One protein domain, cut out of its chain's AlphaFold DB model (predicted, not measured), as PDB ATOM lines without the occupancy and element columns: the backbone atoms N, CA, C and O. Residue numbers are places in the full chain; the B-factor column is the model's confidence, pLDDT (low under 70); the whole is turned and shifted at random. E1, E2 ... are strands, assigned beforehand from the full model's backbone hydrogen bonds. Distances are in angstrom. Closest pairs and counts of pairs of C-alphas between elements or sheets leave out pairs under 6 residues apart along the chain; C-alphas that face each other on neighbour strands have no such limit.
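This is residues 43 to 92 of the 778 residues of an uncharacterized protein of Abscondita terminalis (UniProt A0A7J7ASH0). A long two-stranded hairpin, E3 and E4, has a short hairpin, E1 and E2, beside its middle, and the loop between them, residues 52 to 69, swings out to Pro 63, far from the long hairpin's turn. The 50 printed residues hold four strands, E1 to E4 in chain order, in two antiparallel sheets, E1 - E2 and E3 - E4; the class is all strand. The elongated whole, 39 by 23 by 14 A, is only just loose, close to compact, with a radius of gyration of the C-alphas of 11.8 A.

Start at E1, residues 43 to 45, and E2, residues 48 to 51: N 43 and O 50 are 2.9 A apart. In E3, residues 70 to 79, and E4, residues 82 to 91, find N 73 and O 88 at 2.8 A. The closest C-alphas of E1 and E4, Cys 43 and Ala 85, are 5.5 A apart; E2 and E4 are apart. Residues 55 to 56 pair antiparallel with 72 to 73 of E3.

Find C-alpha 43 at (-16.939, -24.940, 17.931), where E1 begins its 6.5 A; E2 spans 10.0 A. E3 covers 26.0 A, and E4 28.4 A to C-alpha 91 at (-25.229, -41.292, 13.509).

The C-alphas farthest apart, Pro 63 and Arg 81, are 39.3 A apart. The printed part has no cut; the link E2 to E3 is long. Look for pLDDT under 70 at residues 47 to 48, 62 to 63 and 81.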
ATOM      1  N   CYS A  43     -15.538 -24.702  18.278       77.50
ATOM      2  CA  CYS A  43     -16.939 -24.940  17.931       77.50
ATOM      3  C   CYS A  43     -17.858 -24.498  19.067       77.50
ATOM      4  O   CYS A  43     -17.590 -24.789  20.229       77.50
ATOM      5  N   VAL A  44     -18.994 -23.890  18.740       78.25
ATOM      6  CA  VAL A  44     -20.066 -23.630  19.709       78.25
ATOM      7  C   VAL A  44     -21.220 -24.584  19.414       78.25
ATOM      8  O   VAL A  44     -21.636 -24.718  18.265       78.25
ATOM      9  N   PHE A  45     -21.707 -25.287  20.438       75.06
ATOM     10  CA  PHE A  45     -22.877 -26.158  20.337       75.06
ATOM     11  C   PHE A  45     -23.754 -25.986  21.582       75.06
ATOM     12  O   PHE A  45     -23.330 -26.309  22.697       75.06
ATOM     13  N   GLY A  46     -24.965 -25.449  21.406       74.44
ATOM     14  CA  GLY A  46     -25.786 -24.974  22.524       74.44
ATOM     15  C   GLY A  46     -25.074 -23.851  23.291       74.44
ATOM     16  O   GLY A  46     -24.496 -22.958  22.680       74.44
ATOM     17  N   LYS A  47     -25.048 -23.929  24.629       66.00
ATOM     18  CA  LYS A  47     -24.311 -22.992  25.509       66.00
ATOM     19  C   LYS A  47     -22.854 -23.398  25.787       66.00
ATOM     20  O   LYS A  47     -22.215 -22.848  26.678       66.00
ATOM     21  N   GLN A  48     -22.331 -24.409  25.091       67.62
ATOM     22  CA  GLN A  48     -21.009 -24.967  25.375       67.62
ATOM     23  C   GLN A  48     -20.033 -24.712  24.229       67.62
ATOM     24  O   GLN A  48     -20.316 -25.006  23.066       67.62
ATOM     25  N   VAL A  49     -18.845 -24.226  24.586       72.44
ATOM     26  CA  VAL A  49     -17.702 -24.119  23.676       72.44
ATOM     27  C   VAL A  49     -16.928 -25.439  23.689       72.44
ATOM     28  O   VAL A  49     -16.673 -26.017  24.748       72.44
ATOM     29  N   ARG A  50     -16.576 -25.936  22.506       75.56
ATOM     30  CA  ARG A  50     -15.941 -27.233  22.262       75.56
ATOM     31  C   ARG A  50     -14.612 -27.029  21.531       75.56
ATOM     32  O   ARG A  50     -14.559 -26.366  20.496       75.56
ATOM     33  N   GLU A  51     -13.548 -27.619  22.077       75.56
ATOM     34  CA  GLU A  51     -12.198 -27.595  21.493       75.56
ATOM     35  C   GLU A  51     -12.160 -28.409  20.181       75.56
ATOM     36  O   GLU A  51     -12.874 -29.410  20.051       75.56
ATOM     37  N   LEU A  52     -11.294 -28.036  19.229       79.62
ATOM     38  CA  LEU A  52     -11.014 -28.865  18.047       79.62
ATOM     39  C   LEU A  52     -10.601 -30.294  18.443       79.62
ATOM     40  O   LEU A  52      -9.817 -30.498  19.373       79.62
ATOM     41  N   GLY A  53     -11.139 -31.271  17.718       78.38
ATOM     42  CA  GLY A  53     -10.956 -32.705  17.943       78.38
ATOM     43  C   GLY A  53     -11.819 -33.286  19.066       78.38
ATOM     44  O   GLY A  53     -11.862 -34.503  19.216       78.38
ATOM     45  N   SER A  54     -12.522 -32.459  19.850       80.81
ATOM     46  CA  SER A  54     -13.405 -32.976  20.900       80.81
ATOM     47  C   SER A  54     -14.627 -33.671  20.308       80.81
ATOM     48  O   SER A  54     -15.226 -33.193  19.340       80.81
ATOM     49  N   GLN A  55     -15.010 -34.790  20.925       86.19
ATOM     50  CA  GLN A  55     -16.198 -35.558  20.563       86.19
ATOM     51  C   GLN A  55     -17.232 -35.515  21.693       86.19
ATOM     52  O   GLN A  55     -16.893 -35.599  22.873       86.19
ATOM     53  N   TRP A  56     -18.512 -35.383  21.346       86.62
ATOM     54  CA  TRP A  56     -19.605 -35.401  22.321       86.62
ATOM     55  C   TRP A  56     -20.887 -35.998  21.741       86.62
ATOM     56  O   TRP A  56     -21.089 -36.065  20.526       86.62
ATOM     57  N   VAL A  57     -21.771 -36.418  22.642       86.19
ATOM     58  CA  VAL A  57     -23.167 -36.719  22.323       86.19
ATOM     59  C   VAL A  57     -23.939 -35.396  22.368       86.19
ATOM     60  O   VAL A  57     -23.882 -34.721  23.399       86.19
ATOM     61  N   PRO A  58     -24.617 -34.977  21.285       85.94
ATOM     62  CA  PRO A  58     -25.314 -33.701  21.264       85.94
ATOM     63  C   PRO A  58     -26.552 -33.730  22.160       85.94
ATOM     64  O   PRO A  58     -27.371 -34.648  22.084       85.94
ATOM     65  N   ASP A  59     -26.695 -32.677  22.959       83.06
ATOM     66  CA  ASP A  59     -27.922 -32.329  23.662       83.06
ATOM     67  C   ASP A  59     -28.550 -31.128  22.957       83.06
ATOM     68  O   ASP A  59     -27.947 -30.054  22.901       83.06
ATOM     69  N   LEU A  60     -29.718 -31.335  22.354       81.56
ATOM     70  CA  LEU A  60     -30.431 -30.293  21.615       81.56
ATOM     71  C   LEU A  60     -31.358 -29.469  22.516       81.56
ATOM     72  O   LEU A  60     -32.059 -28.593  22.018       81.56
ATOM     73  N   GLY A  61     -31.354 -29.725  23.827       70.88
ATOM     74  CA  GLY A  61     -32.266 -29.079  24.757       70.88
ATOM     75  C   GLY A  61     -33.707 -29.550  24.572       70.88
ATOM     76  O   GLY A  61     -34.030 -30.395  23.734       70.88
ATOM     77  N   VAL A  62     -34.595 -29.031  25.408       67.88
ATOM     78  CA  VAL A  62     -36.018 -29.385  25.389       67.88
ATOM     79  C   VAL A  62     -36.660 -28.816  24.111       67.88
ATOM     80  O   VAL A  62     -36.380 -27.666  23.779       67.88
ATOM     81  N   PRO A  63     -37.493 -29.581  23.374       59.72
ATOM     82  CA  PRO A  63     -38.082 -30.882  23.725       59.72
ATOM     83  C   PRO A  63     -37.304 -32.118  23.242       59.72
ATOM     84  O   PRO A  63     -37.706 -33.239  23.540       59.72
ATOM     85  N   ILE A  64     -36.224 -31.950  22.477       74.44
ATOM     86  CA  ILE A  64     -35.551 -33.066  21.791       74.44
ATOM     87  C   ILE A  64     -34.661 -33.875  22.751       74.44
ATOM     88  O   ILE A  64     -34.618 -35.103  22.678       74.44
ATOM     89  N   GLY A  65     -33.960 -33.191  23.656       78.31
ATOM     90  CA  GLY A  65     -33.033 -33.774  24.621       78.31
ATOM     91  C   GLY A  65     -31.760 -34.349  23.988       78.31
ATOM     92  O   GLY A  65     -31.301 -33.927  22.922       78.31
ATOM     93  N   VAL A  66     -31.174 -35.330  24.675       82.56
ATOM     94  CA  VAL A  66     -29.881 -35.926  24.316       82.56
ATOM     95  C   VAL A  66     -30.040 -37.003  23.242       82.56
ATOM     96  O   VAL A  66     -30.729 -38.007  23.434       82.56
ATOM     97  N   LEU A  67     -29.327 -36.857  22.124       87.06
ATOM     98  CA  LEU A  67     -29.328 -37.846  21.045       87.06
ATOM     99  C   LEU A  67     -28.190 -38.859  21.221       87.06
ATOM    100  O   LEU A  67     -27.190 -38.800  20.510       87.06
ATOM    101  N   TYR A  68     -28.360 -39.845  22.110       84.75
ATOM    102  CA  TYR A  68     -27.330 -40.852  22.443       84.75
ATOM    103  C   TYR A  68     -26.744 -41.623  21.252       84.75
ATOM    104  O   TYR A  68     -25.619 -42.103  21.321       84.75
ATOM    105  N   CYS A  69     -27.480 -41.714  20.143       86.44
ATOM    106  CA  CYS A  69     -27.049 -42.369  18.906       86.44
ATOM    107  C   CYS A  69     -26.454 -41.432  17.844       86.44
ATOM    108  O   CYS A  69     -26.309 -41.817  16.675       86.44
ATOM    109  N   MET A  70     -26.149 -40.200  18.233       88.44
ATOM    110  CA  MET A  70     -25.428 -39.227  17.432       88.44
ATOM    111  C   MET A  70     -24.100 -38.927  18.108       88.44
ATOM    112  O   MET A  70     -24.026 -38.751  19.322       88.44
ATOM    113  N   LYS A  71     -23.055 -38.835  17.297       88.06
ATOM    114  CA  LYS A  71     -21.729 -38.424  17.733       88.06
ATOM    115  C   LYS A  71     -21.341 -37.187  16.948       88.06
ATOM    116  O   LYS A  71     -21.304 -37.221  15.716       88.06
ATOM    117  N   CYS A  72     -21.118 -36.097  17.667       89.94
ATOM    118  CA  CYS A  72     -20.621 -34.849  17.121       89.94
ATOM    119  C   CYS A  72     -19.135 -34.720  17.411       89.94
ATOM    120  O   CYS A  72     -18.663 -35.133  18.469       89.94
ATOM    121  N   GLU A  73     -18.415 -34.145  16.462       88.94
ATOM    122  CA  GLU A  73     -17.001 -33.831  16.565       88.94
ATOM    123  C   GLU A  73     -16.771 -32.396  16.101       88.94
ATOM    124  O   GLU A  73     -17.383 -31.938  15.128       88.94
ATOM    125  N   CYS A  74     -15.897 -31.676  16.798       86.06
ATOM    126  CA  CYS A  74     -15.446 -30.367  16.354       86.06
ATOM    127  C   CYS A  74     -14.262 -30.537  15.399       86.06
ATOM    128  O   CYS A  74     -13.136 -30.759  15.839       86.06
ATOM    129  N   VAL A  75     -14.508 -30.446  14.094       84.38
ATOM    130  CA  VAL A  75     -13.493 -30.720  13.069       84.38
ATOM    131  C   VAL A  75     -12.903 -29.427  12.495       84.38
ATOM    132  O   VAL A  75     -13.626 -28.436  12.327       84.38
ATOM    133  N   PRO A  76     -11.600 -29.408  12.160       83.44
ATOM    134  CA  PRO A  76     -10.993 -28.277  11.473       83.44
ATOM    135  C   PRO A  76     -11.456 -28.226  10.010       83.44
ATOM    136  O   PRO A  76     -11.424 -29.217   9.283       83.44
ATOM    137  N   PHE A  77     -11.854 -27.043   9.554       82.19
ATOM    138  CA  PHE A  77     -12.247 -26.751   8.181       82.19
ATOM    139  C   PHE A  77     -11.405 -25.598   7.629       82.19
ATOM    140  O   PHE A  77     -11.410 -24.477   8.142       82.19
ATOM    141  N   ARG A  78     -10.672 -25.858   6.545       75.31
ATOM    142  CA  ARG A  78      -9.805 -24.857   5.917       75.31
ATOM    143  C   ARG A  78     -10.632 -23.887   5.071       75.31
ATOM    144  O   ARG A  78     -11.131 -24.253   4.008       75.31
ATOM    145  N   LYS A  79     -10.723 -22.625   5.499       75.38
ATOM    146  CA  LYS A  79     -11.327 -21.525   4.730       75.38
ATOM    147  C   LYS A  79     -10.215 -20.581   4.268       75.38
ATOM    148  O   LYS A  79      -9.709 -19.768   5.041       75.38
ATOM    149  N   LYS A  80      -9.820 -20.690   2.994       75.44
ATOM    150  CA  LYS A  80      -8.619 -20.037   2.432       75.44
ATOM    151  C   LYS A  80      -7.338 -20.467   3.183       75.44
ATOM    152  O   LYS A  80      -6.930 -21.626   3.109       75.44
ATOM    153  N   ARG A  81      -6.712 -19.539   3.911       68.25
ATOM    154  CA  ARG A  81      -5.496 -19.720   4.725       68.25
ATOM    155  C   ARG A  81      -5.733 -20.070   6.177       68.25
ATOM    156  O   ARG A  81      -4.777 -20.410   6.863       68.25
ATOM    157  N   ARG A  82      -6.967 -19.908   6.641       71.19
ATOM    158  CA  ARG A  82      -7.317 -19.992   8.052       71.19
ATOM    159  C   ARG A  82      -8.015 -21.311   8.327       71.19
ATOM    160  O   ARG A  82      -8.817 -21.775   7.506       71.19
ATOM    161  N   ILE A  83      -7.728 -21.885   9.485       73.31
ATOM    162  CA  ILE A  83      -8.486 -23.012  10.014       73.31
ATOM    163  C   ILE A  83      -9.662 -22.453  10.817       73.31
ATOM    164  O   ILE A  83      -9.487 -21.711  11.779       73.31
ATOM    165  N   VAL A  84     -10.874 -22.796  10.395       78.81
ATOM    166  CA  VAL A  84     -12.115 -22.492  11.115       78.81
ATOM    167  C   VAL A  84     -12.660 -23.804  11.654       78.81
ATOM    168  O   VAL A  84     -12.544 -24.834  10.997       78.81
ATOM    169  N   ALA A  85     -13.240 -23.798  12.843       81.12
ATOM    170  CA  ALA A  85     -13.837 -24.999  13.402       81.12
ATOM    171  C   ALA A  85     -15.284 -25.168  12.913       81.12
ATOM    172  O   ALA A  85     -16.011 -24.191  12.724       81.12
ATOM    173  N   ARG A  86     -15.714 -26.413  12.695       84.38
ATOM    174  CA  ARG A  86     -17.099 -26.744  12.346       84.38
ATOM    175  C   ARG A  86     -17.558 -27.964  13.131       84.38
ATOM    176  O   ARG A  86     -16.840 -28.955  13.221       84.38
ATOM    177  N   VAL A  87     -18.789 -27.918  13.635       88.38
ATOM    178  CA  VAL A  87     -19.434 -29.094  14.225       88.38
ATOM    179  C   VAL A  87     -19.843 -30.058  13.111       88.38
ATOM    180  O   VAL A  87     -20.606 -29.699  12.210       88.38
ATOM    181  N   GLN A  88     -19.355 -31.294  13.178       90.12
ATOM    182  CA  GLN A  88     -19.767 -32.387  12.307       90.12
ATOM    183  C   GLN A  88     -20.394 -33.501  13.142       90.12
ATOM    184  O   GLN A  88     -19.723 -34.137  13.945       90.12
ATOM    185  N   CYS A  89     -21.683 -33.760  12.927       90.50
ATOM    186  CA  CYS A  89     -22.411 -34.822  13.616       90.50
ATOM    187  C   CYS A  89     -22.742 -35.970  12.665       90.50
ATOM    188  O   CYS A  89     -23.180 -35.744  11.534       90.50
ATOM    189  N   ARG A  90     -22.575 -37.210  13.132       90.00
ATOM    190  CA  ARG A  90     -22.964 -38.425  12.405       90.00
ATOM    191  C   ARG A  90     -23.702 -39.397  13.321       90.00
ATOM    192  O   ARG A  90     -23.495 -39.394  14.532       90.00
ATOM    193  N   SER A  91     -24.558 -40.238  12.745       88.19
ATOM    194  CA  SER A  91     -25.229 -41.292  13.509       88.19
ATOM    195  C   SER A  91     -24.322 -42.507  13.660       88.19
ATOM    196  O   SER A  91     -23.813 -43.011  12.663       88.19
ATOM    197  N   ILE A  92     -24.194 -43.006  14.889       87.12
ATOM    198  CA  ILE A  92     -23.376 -44.182  15.221       87.12
ATOM    199  C   ILE A  92     -24.189 -45.480  15.304       87.12
ATOM    200  O   ILE A  92     -23.639 -46.531  15.597       87.12
TER     201      ILE A  92